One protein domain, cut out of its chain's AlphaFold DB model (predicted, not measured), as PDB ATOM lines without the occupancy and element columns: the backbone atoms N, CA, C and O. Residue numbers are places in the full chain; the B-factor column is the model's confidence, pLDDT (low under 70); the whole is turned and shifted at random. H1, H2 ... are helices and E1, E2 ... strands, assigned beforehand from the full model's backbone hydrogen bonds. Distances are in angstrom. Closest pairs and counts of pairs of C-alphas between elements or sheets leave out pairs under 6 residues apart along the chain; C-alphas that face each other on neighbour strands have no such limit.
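What this domain is: This is residues 162 to 298 of the 507 residues of the protein "3D domain-containing protein" of Flavonifractor plautii (UniProt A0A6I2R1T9). One long, strongly twisted sheet makes this domain: E1 and E9 run side by side near its middle, E2, E3 and E4 extend it at one end with H1 over one face there, and E5, E8, E7 and E6 extend it at the other. The tip of the E6 and E7 hairpin makes one far end of the whole and the loop around Gly 176 the other, while short E10 pairs with the beginning of E1. The printed part has 137 residues with one named helix and ten named strands, E1 to E10 as they follow each other along the chain, with H1 between E1 and E2; the sheet is branched, E1 having three neighbours, and mixed, with both parallel and antiparallel neighbour pairs. The class is mostly strand, though under half of the residues are in named elements. The whole is compact, with a radius of gyration of the C-alphas of 15.3 A, and spans 43 by 36 by 22 A.

Where its parts are: E1, residues 162 to 170, begins at C-alpha 162 (-61.223, -0.785, 131.204) and is 25.0 A long. H1, residues 190 to 198, is 13.2 A long. E2 is residues 201 to 203, E3 209 to 213, E4 216 to 219, E5 235 to 238 and E6 245 to 248. E7, residues 251 to 259, is 24.8 A long and begins at C-alpha 251 (-35.053, 8.778, 130.989). E8, residues 263 to 269, is 17.5 A long, and E9, residues 278 to 285, 21.5 A. E10, residues 295 to 297, ends at C-alpha 297 (-59.667, -7.019, 130.262).

How they stand to each other: E1 has E2, parallel, and E10, antiparallel, on one side, with N 169 and O 201 at 3.0 A and N 163 and O 295 at 2.8 A. E9 is on the other side, parallel, with N 164 and O 279 at 2.9 A. E2, E3 and E4 form a meander, each strand the antiparallel neighbour of the one before; N 202 and O 210 are 2.8 A apart, N 211 and O 218 2.9 A. E1, H1 and E2 make a strand-helix-strand unit, two parallel neighbour strands with a helix between, its crossover right-handed. H1 is on the sheet at a height of 7.6 A, over E2 and only just over E3, where 3 of its C-alphas fall, and runs along the strands, at 17 degrees to E2 on the local plane. Its closest C-alphas to E3 are those of Lys 197 and Tyr 212, 5.6 A. In H1, 3 of 5 O i to N i+4 pairs are within hydrogen-bond range. E5 is antiparallel to E9, with N 237 and O 280 at 2.8 A, and parallel to E8, with N 236 and O 266 at 3.1 A. E6, E7 and E8 form a second meander, with N 253 and O 246 at 2.8 A and N 265 and O 257 at 2.8 A.

The domain as a whole: The C-alphas farthest apart, of Gly 176 and Asn 249, are 46.3 A apart. The printed part has no cut; its long links are E1 to H1 and E4 to E5. Mean pLDDT of the printed part is 92.5, with residues 261 and 295 under 70.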
ATOM      1  N   LYS A 162     -60.475  -1.338 132.324       88.50
ATOM      2  CA  LYS A 162     -61.223  -0.785 131.204       88.50
ATOM      3  C   LYS A 162     -60.242  -0.516 130.063       88.50
ATOM      4  O   LYS A 162     -59.198   0.105 130.272       88.50
ATOM      5  N   ILE A 163     -60.578  -0.995 128.874       87.19
ATOM      6  CA  ILE A 163     -59.857  -0.711 127.638       87.19
ATOM      7  C   ILE A 163     -60.759   0.126 126.728       87.19
ATOM      8  O   ILE A 163     -61.937  -0.195 126.563       87.19
ATOM      9  N   THR A 164     -60.195   1.173 126.128       92.31
ATOM     10  CA  THR A 164     -60.811   1.963 125.049       92.31
ATOM     11  C   THR A 164     -59.862   2.096 123.855       92.31
ATOM     12  O   THR A 164     -58.768   1.521 123.836       92.31
ATOM     13  N   GLN A 165     -60.275   2.839 122.827       92.69
ATOM     14  CA  GLN A 165     -59.497   3.070 121.612       92.69
ATOM     15  C   GLN A 165     -59.405   4.556 121.243       92.69
ATOM     16  O   GLN A 165     -60.429   5.226 121.092       92.69
ATOM     17  N   TYR A 166     -58.193   5.017 120.917       95.62
ATOM     18  CA  TYR A 166     -57.945   6.349 120.362       95.62
ATOM     19  C   TYR A 166     -57.223   6.310 119.011       95.62
ATOM     20  O   TYR A 166     -56.578   5.329 118.621       95.62
ATOM     21  N   ILE A 167     -57.359   7.399 118.258       96.31
ATOM     22  CA  ILE A 167     -56.840   7.556 116.896       96.31
ATOM     23  C   ILE A 167     -56.163   8.914 116.724       96.31
ATOM     24  O   ILE A 167     -56.440   9.865 117.437       96.31
ATOM     25  N   THR A 168     -55.336   9.061 115.695       97.31
ATOM     26  CA  THR A 168     -55.130  10.376 115.085       97.31
ATOM     27  C   THR A 168     -56.380  10.686 114.261       97.31
ATOM     28  O   THR A 168     -56.636  10.010 113.261       97.31
ATOM     29  N   ALA A 169     -57.172  11.683 114.664       97.88
ATOM     30  CA  ALA A 169     -58.373  12.100 113.935       97.88
ATOM     31  C   ALA A 169     -58.046  12.420 112.464       97.88
ATOM     32  O   ALA A 169     -56.976  12.946 112.160       97.88
ATOM     33  N   LYS A 170     -58.954  12.149 111.526       98.00
ATOM     34  CA  LYS A 170     -58.699  12.348 110.090       98.00
ATOM     35  C   LYS A 170     -59.816  13.175 109.473       98.00
ATOM     36  O   LYS A 170     -60.978  12.790 109.553       98.00
ATOM     37  N   GLU A 171     -59.484  14.316 108.872       98.31
ATOM     38  CA  GLU A 171     -60.505  15.272 108.425       98.31
ATOM     39  C   GLU A 171     -61.456  14.687 107.368       98.31
ATOM     40  O   GLU A 171     -62.635  15.047 107.361       98.31
ATOM     41  N   SER A 172     -61.002  13.739 106.539       96.94
ATOM     42  CA  SER A 172     -61.840  13.064 105.534       96.94
ATOM     43  C   SER A 172     -63.073  12.379 106.116       96.94
ATOM     44  O   SER A 172     -64.079  12.257 105.427       96.94
ATOM     45  N   ASP A 173     -62.998  11.961 107.378       96.12
ATOM     46  CA  ASP A 173     -64.012  11.146 108.051       96.12
ATOM     47  C   ASP A 173     -65.169  12.008 108.594       96.12
ATOM     48  O   ASP A 173     -66.116  11.503 109.195       96.12
ATOM     49  N   TYR A 174     -65.080  13.324 108.378       96.31
ATOM     50  CA  TYR A 174     -66.023  14.339 108.821       96.31
ATOM     51  C   TYR A 174     -66.620  15.104 107.634       96.31
ATOM     52  O   TYR A 174     -65.991  15.283 106.586       96.31
ATOM     53  N   SER A 175     -67.833  15.616 107.833       92.19
ATOM     54  CA  SER A 175     -68.572  16.458 106.887       92.19
ATOM     55  C   SER A 175     -68.727  17.898 107.411       92.19
ATOM     56  O   SER A 175     -68.225  18.251 108.483       92.19
ATOM     57  N   GLY A 176     -69.408  18.751 106.640       91.94
ATOM     58  CA  GLY A 176     -69.766  20.113 107.046       91.94
ATOM     59  C   GLY A 176     -68.695  21.183 106.802       91.94
ATOM     60  O   GLY A 176     -67.664  20.959 106.168       91.94
ATOM     61  N   ASN A 177     -68.984  22.395 107.284       93.31
ATOM     62  CA  ASN A 177     -68.231  23.606 106.953       93.31
ATOM     63  C   ASN A 177     -66.845  23.668 107.618       93.31
ATOM     64  O   ASN A 177     -66.680  23.330 108.796       93.31
ATOM     65  N   LYS A 178     -65.857  24.183 106.871       97.25
ATOM     66  CA  LYS A 178     -64.498  24.441 107.368       97.25
ATOM     67  C   LYS A 178     -64.387  25.820 108.030       97.25
ATOM     68  O   LYS A 178     -64.683  26.837 107.404       97.25
ATOM     69  N   ILE A 179     -63.907  25.855 109.271       97.06
ATOM     70  CA  ILE A 179     -63.751  27.058 110.103       97.06
ATOM     71  C   ILE A 179     -62.272  27.396 110.341       97.06
ATOM     72  O   ILE A 179     -61.412  26.519 110.287       97.06
ATOM     73  N   SER A 180     -61.977  28.668 110.621       97.00
ATOM     74  CA  SER A 180     -60.671  29.110 111.134       97.00
ATOM     75  C   SER A 180     -60.650  29.028 112.662       97.00
ATOM     76  O   SER A 180     -61.646  29.356 113.302       97.00
ATOM     77  N   VAL A 181     -59.512  28.650 113.251       96.50
ATOM     78  CA  VAL A 181     -59.294  28.632 114.710       96.50
ATOM     79  C   VAL A 181     -57.912  29.180 115.064       96.50
ATOM     80  O   VAL A 181     -56.978  29.092 114.268       96.50
ATOM     81  N   SER A 182     -57.775  29.745 116.266       96.00
ATOM     82  CA  SER A 182     -56.498  30.295 116.738       96.00
ATOM     83  C   SER A 182     -55.406  29.218 116.805       96.00
ATOM     84  O   SER A 182     -55.661  28.091 117.231       96.00
ATOM     85  N   GLY A 183     -54.194  29.578 116.378       94.38
ATOM     86  CA  GLY A 183     -53.040  28.677 116.277       94.38
ATOM     87  C   GLY A 183     -52.882  27.956 114.931       94.38
ATOM     88  O   GLY A 183     -51.820  27.386 114.686       94.38
ATOM     89  N   LEU A 184     -53.878  28.015 114.034       97.12
ATOM     90  CA  LEU A 184     -53.824  27.426 112.688       97.12
ATOM     91  C   LEU A 184     -54.037  28.489 111.598       97.12
ATOM     92  O   LEU A 184     -54.795  29.438 111.778       97.12
ATOM     93  N   THR A 185     -53.385  28.312 110.445       95.38
ATOM     94  CA  THR A 185     -53.532  29.197 109.270       95.38
ATOM     95  C   THR A 185     -54.515  28.655 108.232       95.38
ATOM     96  O   THR A 185     -55.022  29.407 107.405       95.38
ATOM     97  N   GLY A 186     -54.785  27.347 108.257       93.06
ATOM     98  CA  GLY A 186     -55.802  26.695 107.439       93.06
ATOM     99  C   GLY A 186     -57.217  26.826 108.009       93.06
ATOM    100  O   GLY A 186     -57.424  27.279 109.136       93.06
ATOM    101  N   LYS A 187     -58.195  26.378 107.218       97.19
ATOM    102  CA  LYS A 187     -59.570  26.136 107.667       97.19
ATOM    103  C   LYS A 187     -59.824  24.637 107.689       97.19
ATOM    104  O   LYS A 187     -59.482  23.971 106.716       97.19
ATOM    105  N   TYR A 188     -60.469  24.142 108.742       98.00
ATOM    106  CA  TYR A 188     -60.753  22.714 108.925       98.00
ATOM    107  C   TYR A 188     -62.191  22.479 109.391       98.00
ATOM    108  O   TYR A 188     -62.791  23.358 110.014       98.00
ATOM    109  N   LYS A 189     -62.773  21.319 109.068       98.12
ATOM    110  CA  LYS A 189     -64.162  20.963 109.412       98.12
ATOM    111  C   LYS A 189     -64.382  21.049 110.927       98.12
ATOM    112  O   LYS A 189     -63.591  20.515 111.702       98.12
ATOM    113  N   SER A 190     -65.469  21.697 111.353       96.25
ATOM    114  CA  SER A 190     -65.729  21.960 112.781       96.25
ATOM    115  C   SER A 190     -65.790  20.678 113.634       96.25
ATOM    116  O   SER A 190     -65.173  20.608 114.695       96.25
ATOM    117  N   ALA A 191     -66.452  19.626 113.137       95.94
ATOM    118  CA  ALA A 191     -66.552  18.339 113.830       95.94
ATOM    119  C   ALA A 191     -65.185  17.644 113.999       95.94
ATOM    120  O   ALA A 191     -64.860  17.188 115.093       95.94
ATOM    121  N   PHE A 192     -64.345  17.662 112.959       98.12
ATOM    122  CA  PHE A 192     -62.961  17.182 113.021       98.12
ATOM    123  C   PHE A 192     -62.137  17.965 114.055       98.12
ATOM    124  O   PHE A 192     -61.457  17.363 114.879       98.12
ATOM    125  N   LEU A 193     -62.234  19.300 114.080       97.25
ATOM    126  CA  LEU A 193     -61.533  20.118 115.078       97.25
ATOM    127  C   LEU A 193     -62.024  19.883 116.515       97.25
ATOM    128  O   LEU A 193     -61.272  20.153 117.447       97.25
ATOM    129  N   ASN A 194     -63.251  19.397 116.717       95.38
ATOM    130  CA  ASN A 194     -63.721  18.962 118.031       95.38
ATOM    131  C   ASN A 194     -63.148  17.589 118.411       95.38
ATOM    132  O   ASN A 194     -62.637  17.456 119.518       95.38
ATOM    133  N   ASP A 195     -63.136  16.618 117.496       95.62
ATOM    134  CA  ASP A 195     -62.506  15.308 117.721       95.62
ATOM    135  C   ASP A 195     -60.999  15.442 118.009       95.62
ATOM    136  O   ASP A 195     -60.498  14.859 118.962       95.62
ATOM    137  N   VAL A 196     -60.284  16.334 117.312       96.25
ATOM    138  CA  VAL A 196     -58.869  16.660 117.597       96.25
ATOM    139  C   VAL A 196     -58.638  17.165 119.035       96.25
ATOM    140  O   VAL A 196     -57.523  17.041 119.539       96.25
ATOM    141  N   LYS A 197     -59.657  17.692 119.735       93.69
ATOM    142  CA  LYS A 197     -59.549  18.039 121.169       93.69
ATOM    143  C   LYS A 197     -59.638  16.816 122.081       93.69
ATOM    144  O   LYS A 197     -59.020  16.830 123.139       93.69
ATOM    145  N   VAL A 198     -60.411  15.805 121.680       91.38
ATOM    146  CA  VAL A 198     -60.628  14.547 122.413       91.38
ATOM    147  C   VAL A 198     -59.442  13.611 122.189       91.38
ATOM    148  O   VAL A 198     -58.752  13.251 123.134       91.38
ATOM    149  N   GLN A 199     -59.133  13.334 120.921       92.75
ATOM    150  CA  GLN A 199     -58.003  12.515 120.469       92.75
ATOM    151  C   GLN A 199     -56.627  13.172 120.709       92.75
ATOM    152  O   GLN A 199     -55.581  12.565 120.486       92.75
ATOM    153  N   GLY A 200     -56.600  14.468 121.036       93.12
ATOM    154  CA  GLY A 200     -55.388  15.286 121.171       93.12
ATOM    155  C   GLY A 200     -54.622  15.564 119.866       93.12
ATOM    156  O   GLY A 200     -53.771  16.458 119.836       93.12
ATOM    157  N   SER A 201     -54.863  14.831 118.775       96.38
ATOM    158  CA  SER A 201     -54.188  15.016 117.482       96.38
ATOM    159  C   SER A 201     -55.036  14.574 116.288       96.38
ATOM    160  O   SER A 201     -55.906  13.713 116.399       96.38
ATOM    161  N   GLY A 202     -54.747  15.144 115.116       98.06
ATOM    162  CA  GLY A 202     -55.350  14.750 113.846       98.06
ATOM    163  C   GLY A 202     -54.539  15.147 112.615       98.06
ATOM    164  O   GLY A 202     -53.470  15.747 112.726       98.06
ATOM    165  N   VAL A 203     -55.059  14.827 111.432       98.31
ATOM    166  CA  VAL A 203     -54.509  15.190 110.119       98.31
ATOM    167  C   VAL A 203     -55.598  15.783 109.221       98.31
ATOM    168  O   VAL A 203     -56.695  15.230 109.105       98.31
ATOM    169  N   GLY A 204     -55.304  16.939 108.622       97.06
ATOM    170  CA  GLY A 204     -56.200  17.637 107.699       97.06
ATOM    171  C   GLY A 204     -56.254  17.004 106.304       97.06
ATOM    172  O   GLY A 204     -55.354  16.260 105.912       97.06
ATOM    173  N   ASP A 205     -57.265  17.377 105.515       96.69
ATOM    174  CA  ASP A 205     -57.366  17.035 104.085       96.69
ATOM    175  C   ASP A 205     -56.178  17.622 103.277       96.69
ATOM    176  O   ASP A 205     -55.887  17.179 102.170       96.69
ATOM    177  N   ASP A 206     -55.473  18.615 103.839       94.50
ATOM    178  CA  ASP A 206     -54.249  19.231 103.307       94.50
ATOM    179  C   ASP A 206     -52.948  18.507 103.724       94.50
ATOM    180  O   ASP A 206     -51.850  19.018 103.498       94.50
ATOM    181  N   GLY A 207     -53.058  17.343 104.374       95.31
ATOM    182  CA  GLY A 207     -51.930  16.532 104.835       95.31
ATOM    183  C   GLY A 207     -51.173  17.095 106.044       95.31
ATOM    184  O   GLY A 207     -50.202  16.478 106.488       95.31
ATOM    185  N   ARG A 208     -51.580  18.242 106.609       96.75
ATOM    186  CA  ARG A 208     -50.933  18.802 107.803       96.75
ATOM    187  C   ARG A 208     -51.458  18.131 109.067       96.75
ATOM    188  O   ARG A 208     -52.664  18.067 109.301       96.75
ATOM    189  N   TYR A 209     -50.536  17.680 109.914       97.94
ATOM    190  CA  TYR A 209     -50.867  17.224 111.261       97.94
ATOM    191  C   TYR A 209     -51.151  18.409 112.190       97.94
ATOM    192  O   TYR A 209     -50.467  19.436 112.148       97.94
ATOM    193  N   ILE A 210     -52.166  18.241 113.029       97.88
ATOM    194  CA  ILE A 210     -52.673  19.222 113.982       97.88
ATOM    195  C   ILE A 210     -52.652  18.572 115.364       97.88
ATOM    196  O   ILE A 210     -53.218  17.495 115.541       97.88
ATOM    197  N   LYS A 211     -52.057  19.241 116.353       95.75
ATOM    198  CA  LYS A 211     -52.098  18.836 117.766       95.75
ATOM    199  C   LYS A 211     -52.895  19.851 118.579       95.75
ATOM    200  O   LYS A 211     -52.683  21.057 118.422       95.75
ATOM    201  N   TYR A 212     -53.767  19.367 119.462       94.19
ATOM    202  CA  TYR A 212     -54.419  20.170 120.494       94.19
ATOM    203  C   TYR A 212     -53.753  19.904 121.846       94.19
ATOM    204  O   TYR A 212     -53.618  18.759 122.271       94.19
ATOM    205  N   TYR A 213     -53.297  20.958 122.519       90.06
ATOM    206  CA  TYR A 213     -52.663  20.856 123.833       90.06
ATOM    207  C   TYR A 213     -52.827  22.162 124.614       90.06
ATOM    208  O   TYR A 213     -52.753  23.244 124.032       90.06
ATOM    209  N   ALA A 214     -53.054  22.072 125.929       87.88
ATOM    210  CA  ALA A 214     -53.217  23.226 126.826       87.88
ATOM    211  C   ALA A 214     -54.170  24.321 126.280       87.88
ATOM    212  O   ALA A 214     -53.869  25.516 126.328       87.88
ATOM    213  N   GLY A 215     -55.308  23.903 125.708       90.62
ATOM    214  CA  GLY A 215     -56.333  24.795 125.148       90.62
ATOM    215  C   GLY A 215     -56.039  25.364 123.752       90.62
ATOM    216  O   GLY A 215     -56.800  26.205 123.277       90.62
ATOM    217  N   LYS A 216     -54.945  24.960 123.092       95.12
ATOM    218  CA  LYS A 216     -54.462  25.564 121.839       95.12
ATOM    219  C   LYS A 216     -54.256  24.522 120.743       95.12
ATOM    220  O   LYS A 216     -53.741  23.437 121.004       95.12
ATOM    221  N   PHE A 217     -54.600  24.883 119.508       97.31
ATOM    222  CA  PHE A 217     -54.204  24.132 118.315       97.31
ATOM    223  C   PHE A 217     -52.811  24.559 117.837       97.31
ATOM    224  O   PHE A 217     -52.400  25.705 118.029       97.31
ATOM    225  N   SER A 218     -52.090  23.647 117.189       97.19
ATOM    226  CA  SER A 218     -50.803  23.920 116.539       97.19
ATOM    227  C   SER A 218     -50.526  22.923 115.413       97.19
ATOM    228  O   SER A 218     -51.032  21.799 115.447       97.19
ATOM    229  N   TYR A 219     -49.692  23.302 114.442       97.38
ATOM    230  CA  TYR A 219     -49.158  22.361 113.452       97.38
ATOM    231  C   TYR A 219     -48.006  21.557 114.051       97.38
ATOM    232  O   TYR A 219     -46.887  22.049 114.156       97.38
ATOM    233  N   ASN A 220     -48.296  20.322 114.451       95.62
ATOM    234  CA  ASN A 220     -47.345  19.374 115.019       95.62
ATOM    235  C   ASN A 220     -47.803  17.950 114.692       95.62
ATOM    236  O   ASN A 220     -49.002  17.694 114.593       95.62
ATOM    237  N   LYS A 221     -46.853  17.018 114.550       93.94
ATOM    238  CA  LYS A 221     -47.163  15.585 114.442       93.94
ATOM    239  C   LYS A 221     -47.790  15.065 115.750       93.94
ATOM    240  O   LYS A 221     -47.532  15.650 116.807       93.94
ATOM    241  N   PRO A 222     -48.548  13.953 115.713       93.69
ATOM    242  CA  PRO A 222     -48.919  13.220 116.916       93.69
ATOM    243  C   PRO A 222     -47.667  12.896 117.733       93.69
ATOM    244  O   PRO A 222     -46.637  12.491 117.189       93.69
ATOM    245  N   THR A 223     -47.716  13.145 119.035       94.31
ATOM    246  CA  THR A 223     -46.585  12.905 119.939       94.31
ATOM    247  C   THR A 223     -47.125  12.594 121.319       94.31
ATOM    248  O   THR A 223     -47.880  13.407 121.862       94.31
ATOM    249  N   THR A 224     -46.721  11.442 121.843       95.38
ATOM    250  CA  THR A 224     -47.142  10.885 123.129       95.38
ATOM    251  C   THR A 224     -46.599  11.692 124.313       95.38
ATOM    252  O   THR A 224     -45.681  12.508 124.162       95.38
ATOM    253  N   ALA A 225     -47.120  11.438 125.513       94.06
ATOM    254  CA  ALA A 225     -46.607  11.991 126.769       94.06
ATOM    255  C   ALA A 225     -45.095  11.764 126.989       94.06
ATOM    256  O   ALA A 225     -44.430  12.620 127.572       94.06
ATOM    257  N   LEU A 226     -44.530  10.653 126.491       94.56
ATOM    258  CA  LEU A 226     -43.091  10.353 126.554       94.56
ATOM    259  C   LEU A 226     -42.298  10.776 125.303       94.56
ATOM    260  O   LEU A 226     -41.146  10.374 125.138       94.56
ATOM    261  N   GLY A 227     -42.879  11.604 124.430       92.06
ATOM    262  CA  GLY A 227     -42.176  12.221 123.300       92.06
ATOM    263  C   GLY A 227     -41.997  11.328 122.066       92.06
ATOM    264  O   GLY A 227     -41.293  11.722 121.137       92.06
ATOM    265  N   THR A 228     -42.610  10.144 122.026       92.31
ATOM    266  CA  THR A 228     -42.570   9.240 120.863       92.31
ATOM    267  C   THR A 228     -43.719   9.507 119.888       92.31
ATOM    268  O   THR A 228     -44.679  10.208 120.200       92.31
ATOM    269  N   THR A 229     -43.626   8.968 118.668       93.62
ATOM    270  CA  THR A 229     -44.767   8.929 117.738       93.62
ATOM    271  C   THR A 229     -45.633   7.710 118.079       93.62
ATOM    272  O   THR A 229     -45.080   6.609 118.147       93.62
ATOM    273  N   PRO A 230     -46.953   7.866 118.290       95.81
ATOM    274  CA  PRO A 230     -47.825   6.747 118.633       95.81
ATOM    275  C   PRO A 230     -47.878   5.723 117.490       95.81
ATOM    276  O   PRO A 230     -47.997   6.080 116.314       95.81
ATOM    277  N   THR A 231     -47.752   4.445 117.843       91.69
ATOM    278  CA  THR A 231     -47.523   3.329 116.917       91.69
ATOM    279  C   THR A 231     -48.563   2.230 117.128       91.69
ATOM    280  O   THR A 231     -48.723   1.712 118.235       91.69
ATOM    281  N   VAL A 232     -49.278   1.869 116.058       85.69
ATOM    282  CA  VAL A 232     -50.375   0.885 116.089       85.69
ATOM    283  C   VAL A 232     -49.880  -0.473 116.589       85.69
ATOM    284  O   VAL A 232     -48.777  -0.904 116.257       85.69
ATOM    285  N   GLY A 233     -50.679  -1.134 117.432       78.94
ATOM    286  CA  GLY A 233     -50.315  -2.418 118.047       78.94
ATOM    287  C   GLY A 233     -49.211  -2.328 119.110       78.94
ATOM    288  O   GLY A 233     -48.887  -3.341 119.719       78.94
ATOM    289  N   THR A 234     -48.655  -1.136 119.362       88.19
ATOM    290  CA  THR A 234     -47.610  -0.897 120.370       88.19
ATOM    291  C   THR A 234     -48.091   0.057 121.455       88.19
ATOM    292  O   THR A 234     -48.147  -0.324 122.620       88.19
ATOM    293  N   THR A 235     -48.425   1.292 121.084       97.00
ATOM    294  CA  THR A 235     -48.647   2.396 122.022       97.00
ATOM    295  C   THR A 235     -49.993   2.287 122.739       97.00
ATOM    296  O   THR A 235     -51.029   2.067 122.107       97.00
ATOM    297  N   ILE A 236     -49.971   2.513 124.054       98.62
ATOM    298  CA  ILE A 236     -51.161   2.780 124.873       98.62
ATOM    299  C   ILE A 236     -51.001   4.068 125.697       98.62
ATOM    300  O   ILE A 236     -49.882   4.426 126.097       98.62
ATOM    301  N   ALA A 237     -52.129   4.724 125.977       98.50
ATOM    302  CA  ALA A 237     -52.251   5.779 126.978       98.50
ATOM    303  C   ALA A 237     -52.754   5.200 128.308       98.50
ATOM    304  O   ALA A 237     -53.612   4.323 128.310       98.50
ATOM    305  N   VAL A 238     -52.217   5.670 129.439       98.75
ATOM    306  CA  VAL A 238     -52.477   5.083 130.773       98.75
ATOM    307  C   VAL A 238     -52.595   6.145 131.875       98.75
ATOM    308  O   VAL A 238     -52.190   7.293 131.671       98.75
ATOM    309  N   ASP A 239     -53.059   5.759 133.072       98.19
ATOM    310  CA  ASP A 239     -52.807   6.512 134.314       98.19
ATOM    311  C   ASP A 239     -51.404   6.154 134.883       98.19
ATOM    312  O   ASP A 239     -51.189   5.008 135.305       98.19
ATOM    313  N   PRO A 240     -50.445   7.108 134.962       97.56
ATOM    314  CA  PRO A 240     -49.097   6.873 135.495       97.56
ATOM    315  C   PRO A 240     -49.022   6.408 136.956       97.56
ATOM    316  O   PRO A 240     -47.950   5.990 137.398       97.56
ATOM    317  N   TYR A 241     -50.120   6.496 137.717       97.56
ATOM    318  CA  TYR A 241     -50.219   5.974 139.084       97.56
ATOM    319  C   TYR A 241     -50.532   4.468 139.144       97.56
ATOM    320  O   TYR A 241     -50.480   3.878 140.227       97.56
ATOM    321  N   TYR A 242     -50.827   3.835 138.004       97.75
ATOM    322  CA  TYR A 242     -51.193   2.416 137.915       97.75
ATOM    323  C   TYR A 242     -50.323   1.646 136.921       97.75
ATOM    324  O   TYR A 242     -49.839   0.575 137.273       97.75
ATOM    325  N   VAL A 243     -50.014   2.220 135.751       98.31
ATOM    326  CA  VAL A 243     -49.040   1.660 134.795       98.31
ATOM    327  C   VAL A 243     -47.887   2.660 134.607       98.31
ATOM    328  O   VAL A 243     -48.152   3.838 134.379       98.31
ATOM    329  N   PRO A 244     -46.601   2.256 134.676       97.75
ATOM    330  CA  PRO A 244     -45.476   3.176 134.499       97.75
ATOM    331  C   PRO A 244     -45.507   3.932 133.160       97.75
ATOM    332  O   PRO A 244     -45.309   3.344 132.103       97.75
ATOM    333  N   CYS A 245     -45.709   5.247 133.202       97.81
ATOM    334  CA  CYS A 245     -45.580   6.126 132.039       97.81
ATOM    335  C   CYS A 245     -45.089   7.505 132.497       97.81
ATOM    336  O   CYS A 245     -45.879   8.405 132.779       97.81
ATOM    337  N   VAL A 246     -43.773   7.657 132.684       96.06
ATOM    338  CA  VAL A 246     -43.191   8.914 133.193       96.06
ATOM    339  C   VAL A 246     -41.765   9.161 132.688       96.06
ATOM    340  O   VAL A 246     -40.975   8.231 132.527       96.06
ATOM    341  N   MET A 247     -41.414  10.432 132.475       93.62
ATOM    342  CA  MET A 247     -40.027  10.877 132.299       93.62
ATOM    343  C   MET A 247     -39.392  11.138 133.670       93.62
ATOM    344  O   MET A 247     -39.830  12.030 134.392       93.62
ATOM    345  N   ARG A 248     -38.337  10.397 134.029       88.06
ATOM    346  CA  ARG A 248     -37.600  10.569 135.293       88.06
ATOM    347  C   ARG A 248     -36.106  10.688 135.023       88.06
ATOM    348  O   ARG A 248     -35.519   9.814 134.390       88.06
ATOM    349  N   ASN A 249     -35.484  11.760 135.514       87.56
ATOM    350  CA  ASN A 249     -34.054  12.058 135.335       87.56
ATOM    351  C   ASN A 249     -33.610  12.007 133.854       87.56
ATOM    352  O   ASN A 249     -32.574  11.437 133.527       87.56
ATOM    353  N   GLY A 250     -34.439  12.540 132.948       86.62
ATOM    354  CA  GLY A 250     -34.205  12.517 131.497       86.62
ATOM    355  C   GLY A 250     -34.494  11.177 130.800       86.62
ATOM    356  O   GLY A 250     -34.526  11.138 129.575       86.62
ATOM    357  N   ALA A 251     -34.759  10.097 131.541       89.88
ATOM    358  CA  ALA A 251     -35.053   8.778 130.989       89.88
ATOM    359  C   ALA A 251     -36.553   8.448 131.042       89.88
ATOM    360  O   ALA A 251     -37.207   8.607 132.076       89.88
ATOM    361  N   ALA A 252     -37.083   7.906 129.947       94.62
ATOM    362  CA  ALA A 252     -38.425   7.333 129.916       94.62
ATOM    363  C   ALA A 252     -38.517   6.079 130.806       94.62
ATOM    364  O   ALA A 252     -37.618   5.230 130.802       94.62
ATOM    365  N   LYS A 253     -39.624   5.951 131.540       95.44
ATOM    366  CA  LYS A 253     -40.045   4.744 132.261       95.44
ATOM    367  C   LYS A 253     -41.391   4.301 131.695       95.44
ATOM    368  O   LYS A 253     -42.426   4.860 132.049       95.44
ATOM    369  N   LYS A 254     -41.318   3.334 130.779       96.44
ATOM    370  CA  LYS A 254     -42.420   2.741 130.020       96.44
ATOM    371  C   LYS A 254     -42.810   1.405 130.634       96.44
ATOM    372  O   LYS A 254     -41.958   0.530 130.787       96.44
ATOM    373  N   GLY A 255     -44.077   1.237 130.970       97.19
ATOM    374  CA  GLY A 255     -44.650  -0.026 131.400       97.19
ATOM    375  C   GLY A 255     -44.922  -0.901 130.189       97.19
ATOM    376  O   GLY A 255     -45.674  -0.514 129.298       97.19
ATOM    377  N   HIS A 256     -44.308  -2.073 130.150       95.31
ATOM    378  CA  HIS A 256     -44.658  -3.115 129.198       95.31
ATOM    379  C   HIS A 256     -45.783  -3.949 129.803       95.31
ATOM    380  O   HIS A 256     -45.683  -4.376 130.957       95.31
ATOM    381  N   VAL A 257     -46.843  -4.174 129.035       92.62
ATOM    382  CA  VAL A 257     -48.012  -4.944 129.470       92.62
ATOM    383  C   VAL A 257     -48.434  -5.948 128.407       92.62
ATOM    384  O   VAL A 257     -48.191  -5.766 127.214       92.62
ATOM    385  N   GLU A 258     -49.082  -7.010 128.849       86.56
ATOM    386  CA  GLU A 258     -49.751  -8.002 128.021       86.56
ATOM    387  C   GLU A 258     -51.230  -7.981 128.418       86.56
ATOM    388  O   GLU A 258     -51.564  -8.187 129.584       86.56
ATOM    389  N   ILE A 259     -52.097  -7.608 127.477       80.88
ATOM    390  CA  ILE A 259     -53.543  -7.468 127.683       80.88
ATOM    391  C   ILE A 259     -54.198  -8.711 127.078       80.88
ATOM    392  O   ILE A 259     -53.942  -9.017 125.910       80.88
ATOM    393  N   THR A 260     -55.013  -9.443 127.841       71.12
ATOM    394  CA  THR A 260     -55.684 -10.661 127.347       71.12
ATOM    395  C   THR A 260     -56.516 -10.350 126.095       71.12
ATOM    396  O   THR A 260     -57.089  -9.271 125.989       71.12
ATOM    397  N   GLY A 261     -56.512 -11.235 125.090       68.00
ATOM    398  CA  GLY A 261     -57.194 -11.044 123.793       68.00
ATOM    399  C   GLY A 261     -56.612  -9.956 122.865       68.00
ATOM    400  O   GLY A 261     -56.711 -10.062 121.647       68.00
ATOM    401  N   ILE A 262     -55.950  -8.933 123.415       75.81
ATOM    402  CA  ILE A 262     -55.461  -7.739 122.700       75.81
ATOM    403  C   ILE A 262     -53.942  -7.804 122.426       75.81
ATOM    404  O   ILE A 262     -53.438  -7.217 121.459       75.81
ATOM    405  N   GLY A 263     -53.199  -8.536 123.255       71.69
ATOM    406  CA  GLY A 263     -51.764  -8.786 123.139       71.69
ATOM    407  C   GLY A 263     -50.872  -7.737 123.812       71.69
ATOM    408  O   GLY A 263     -51.288  -6.960 124.671       71.69
ATOM    409  N   ARG A 264     -49.591  -7.738 123.431       87.56
ATOM    410  CA  ARG A 264     -48.536  -6.919 124.054       87.56
ATOM    411  C   ARG A 264     -48.631  -5.442 123.680       87.56
ATOM    412  O   ARG A 264     -48.849  -5.120 122.516       87.56
ATOM    413  N   ARG A 265     -48.428  -4.550 124.652       96.00
ATOM    414  CA  ARG A 265     -48.437  -3.084 124.500       96.00
ATOM    415  C   ARG A 265     -47.372  -2.416 125.378       96.00
ATOM    416  O   ARG A 265     -46.836  -3.021 126.308       96.00
ATOM    417  N   ILE A 266     -47.063  -1.161 125.065       96.50
ATOM    418  CA  ILE A 266     -46.089  -0.319 125.760       96.50
ATOM    419  C   ILE A 266     -46.769   1.000 126.132       96.50
ATOM    420  O   ILE A 266     -47.276   1.716 125.268       96.50
ATOM    421  N   ALA A 267     -46.754   1.331 127.421       98.56
ATOM    422  CA  ALA A 267     -47.219   2.615 127.923       98.56
ATOM    423  C   ALA A 267     -46.239   3.725 127.527       98.56
ATOM    424  O   ALA A 267     -45.091   3.765 127.982       98.56
ATOM    425  N   GLU A 268     -46.702   4.612 126.647       97.75
ATOM    426  CA  GLU A 268     -45.935   5.765 126.161       97.75
ATOM    427  C   GLU A 268     -46.691   7.086 126.282       97.75
ATOM    428  O   GLU A 268     -46.076   8.149 126.181       97.75
ATOM    429  N   ASP A 269     -48.008   7.025 126.475       97.56
ATOM    430  CA  ASP A 269     -48.902   8.173 126.423       97.56
ATOM    431  C   ASP A 269     -49.763   8.292 127.694       97.56
ATOM    432  O   ASP A 269     -49.782   7.386 128.536       97.56
ATOM    433  N   THR A 270     -50.465   9.414 127.863       95.50
ATOM    434  CA  THR A 270     -51.329   9.663 129.035       95.50
ATOM    435  C   THR A 270     -52.537  10.517 128.666       95.50
ATOM    436  O   THR A 270     -52.373  11.609 128.118       95.50
ATOM    437  N   GLY A 271     -53.740  10.075 129.030       88.75
ATOM    438  CA  GLY A 271     -54.975  10.812 128.762       88.75
ATOM    439  C   GLY A 271     -55.427  11.724 129.909       88.75
ATOM    440  O   GLY A 271     -55.224  11.440 131.093       88.75
ATOM    441  N   GLY A 272     -56.125  12.808 129.560       85.19
ATOM    442  CA  GLY A 272     -56.839  13.642 130.534       85.19
ATOM    443  C   GLY A 272     -57.937  12.853 131.257       85.19
ATOM    444  O   GLY A 272     -57.979  12.871 132.485       85.19
ATOM    445  N   ALA A 273     -58.736  12.092 130.502       87.62
ATOM    446  CA  ALA A 273     -59.809  11.233 131.011       87.62
ATOM    447  C   ALA A 273     -59.320   9.892 131.593       87.62
ATOM    448  O   ALA A 273     -59.883   9.434 132.577       87.62
ATOM    449  N   ILE A 274     -58.247   9.312 131.040       94.00
ATOM    450  CA  ILE A 274     -57.736   7.979 131.411       94.00
ATOM    451  C   ILE A 274     -57.232   7.974 132.860       94.00
ATOM    452  O   ILE A 274     -56.246   8.653 133.173       94.00
ATOM    453  N   LYS A 275     -57.933   7.287 133.768       92.38
ATOM    454  CA  LYS A 275     -57.688   7.313 135.224       92.38
ATOM    455  C   LYS A 275     -57.888   5.937 135.851       92.38
ATOM    456  O   LYS A 275     -58.804   5.215 135.489       92.38
ATOM    457  N   ASN A 276     -57.100   5.630 136.880       93.19
ATOM    458  CA  ASN A 276     -57.162   4.355 137.601       93.19
ATOM    459  C   ASN A 276     -56.879   3.152 136.673       93.19
ATOM    460  O   ASN A 276     -55.859   3.152 135.981       93.19
ATOM    461  N   PHE A 277     -57.745   2.134 136.674       90.12
ATOM    462  CA  PHE A 277     -57.634   0.933 135.841       90.12
ATOM    463  C   PHE A 277     -58.237   1.168 134.451       90.12
ATOM    464  O   PHE A 277     -59.206   0.524 134.062       90.12
ATOM    465  N   ASP A 278     -57.666   2.127 133.725       94.62
ATOM    466  CA  ASP A 278     -58.117   2.571 132.403       94.62
ATOM    467  C   ASP A 278     -56.913   2.669 131.448       94.62
ATOM    468  O   ASP A 278     -55.846   3.172 131.830       94.62
ATOM    469  N   ILE A 279     -57.062   2.142 130.231       98.12
ATOM    470  CA  ILE A 279     -56.031   2.078 129.184       98.12
ATOM    471  C   ILE A 279     -56.667   2.398 127.826       98.12
ATOM    472  O   ILE A 279     -57.579   1.708 127.379       98.12
ATOM    473  N   ASP A 280     -56.099   3.366 127.115       97.94
ATOM    474  CA  ASP A 280     -56.520   3.728 125.759       97.94
ATOM    475  C   ASP A 280     -55.552   3.136 124.724       97.94
ATOM    476  O   ASP A 280     -54.339   3.361 124.803       97.94
ATOM    477  N   VAL A 281     -56.046   2.375 123.746       94.75
ATOM    478  CA  VAL A 281     -55.207   1.715 122.729       94.75
ATOM    479  C   VAL A 281     -55.115   2.562 121.469       94.75
ATOM    480  O   VAL A 281     -56.130   2.928 120.882       94.75
ATOM    481  N   TYR A 282     -53.892   2.844 121.007       97.00
ATOM    482  CA  TYR A 282     -53.709   3.598 119.772       97.00
ATOM    483  C   TYR A 282     -53.959   2.724 118.537       97.00
ATOM    484  O   TYR A 282     -53.174   1.823 118.217       97.00
ATOM    485  N   MET A 283     -55.037   3.023 117.810       92.75
ATOM    486  CA  MET A 283     -55.506   2.195 116.696       92.75
ATOM    487  C   MET A 283     -55.002   2.649 115.323       92.75
ATOM    488  O   MET A 283     -54.901   1.825 114.415       92.75
ATOM    489  N   GLY A 284     -54.659   3.929 115.143       91.94
ATOM    490  CA  GLY A 284     -54.127   4.441 113.875       91.94
ATOM    491  C   GLY A 284     -54.659   5.815 113.480       91.94
ATOM    492  O   GLY A 284     -54.766   6.703 114.320       91.94
ATOM    493  N   VAL A 285     -54.942   6.007 112.189       94.44
ATOM    494  CA  VAL A 285     -55.362   7.294 111.613       94.44
ATOM    495  C   VAL A 285     -56.767   7.163 111.027       94.44
ATOM    496  O   VAL A 285     -56.977   6.424 110.066       94.44
ATOM    497  N   GLY A 286     -57.703   7.945 111.559       92.00
ATOM    498  CA  GLY A 286     -59.104   7.938 111.145       92.00
ATOM    499  C   GLY A 286     -59.944   6.817 111.763       92.00
ATOM    500  O   GLY A 286     -59.439   5.820 112.279       92.00
ATOM    501  N   ARG A 287     -61.266   6.988 111.706       90.44
ATOM    502  CA  ARG A 287     -62.263   6.123 112.363       90.44
ATOM    503  C   ARG A 287     -62.221   4.680 111.851       90.44
ATOM    504  O   ARG A 287     -62.448   3.756 112.622       90.44
ATOM    505  N   SER A 288     -61.839   4.469 110.590       88.38
ATOM    506  CA  SER A 288     -61.651   3.137 109.990       88.38
ATOM    507  C   SER A 288     -60.528   2.301 110.630       88.38
ATOM    508  O   SER A 288     -60.443   1.093 110.395       88.38
ATOM    509  N   SER A 289     -59.645   2.914 111.427       83.56
ATOM    510  CA  SER A 289     -58.627   2.185 112.189       83.56
ATOM    511  C   SER A 289     -59.195   1.443 113.404       83.56
ATOM    512  O   SER A 289     -58.617   0.428 113.789       83.56
ATOM    513  N   LEU A 290     -60.327   1.889 113.962       83.12
ATOM    514  CA  LEU A 290     -60.982   1.271 115.121       83.12
ATOM    515  C   LEU A 290     -61.373  -0.196 114.846       83.12
ATOM    516  O   LEU A 290     -61.544  -0.611 113.693       83.12
ATOM    517  N   LYS A 291     -61.463  -0.996 115.910       79.69
ATOM    518  CA  LYS A 291     -61.725  -2.447 115.885       79.69
ATOM    519  C   LYS A 291     -62.825  -2.902 116.849       79.69
ATOM    520  O   LYS A 291     -63.187  -4.068 116.798       79.69
ATOM    521  N   GLY A 292     -63.363  -2.008 117.683       78.62
ATOM    522  CA  GLY A 292     -64.447  -2.342 118.620       78.62
ATOM    523  C   GLY A 292     -63.991  -3.212 119.796       78.62
ATOM    524  O   GLY A 292     -64.732  -4.083 120.225       78.62
ATOM    525  N   ILE A 293     -62.769  -2.991 120.290       74.62
ATOM    526  CA  ILE A 293     -62.157  -3.743 121.402       74.62
ATOM    527  C   ILE A 293     -62.391  -3.079 122.772       74.62
ATOM    528  O   ILE A 293     -61.608  -3.281 123.697       74.62
ATOM    529  N   ASP A 294     -63.440  -2.265 122.900       80.50
ATOM    530  CA  ASP A 294     -63.767  -1.571 124.149       80.50
ATOM    531  C   ASP A 294     -64.406  -2.562 125.134       80.50
ATOM    532  O   ASP A 294     -65.318  -3.299 124.763       80.50
ATOM    533  N   GLY A 295     -63.938  -2.608 126.383       69.62
ATOM    534  CA  GLY A 295     -64.400  -3.610 127.356       69.62
ATOM    535  C   GLY A 295     -63.554  -3.679 128.627       69.62
ATOM    536  O   GLY A 295     -62.764  -2.776 128.898       69.62
ATOM    537  N   SER A 296     -63.706  -4.756 129.403       81.25
ATOM    538  CA  SER A 296     -62.925  -5.026 130.620       81.25
ATOM    539  C   SER A 296     -61.990  -6.212 130.392       81.25
ATOM    540  O   SER A 296     -62.441  -7.281 129.998       81.25
ATOM    541  N   TYR A 297     -60.688  -6.032 130.621       77.56
ATOM    542  CA  TYR A 297     -59.667  -7.019 130.262       77.56
ATOM    543  C   TYR A 297     -58.657  -7.241 131.389       77.56
ATOM    544  O   TYR A 297     -58.167  -6.293 132.011       77.56
ATOM    545  N   ARG A 298     -58.271  -8.502 131.615       77.69
ATOM    546  CA  ARG A 298     -57.164  -8.840 132.520       77.69
ATOM    547  C   ARG A 298     -55.840  -8.375 131.897       77.69
ATOM    548  O   ARG A 298     -55.605  -8.534 130.698       77.69
TER     549      ARG A 298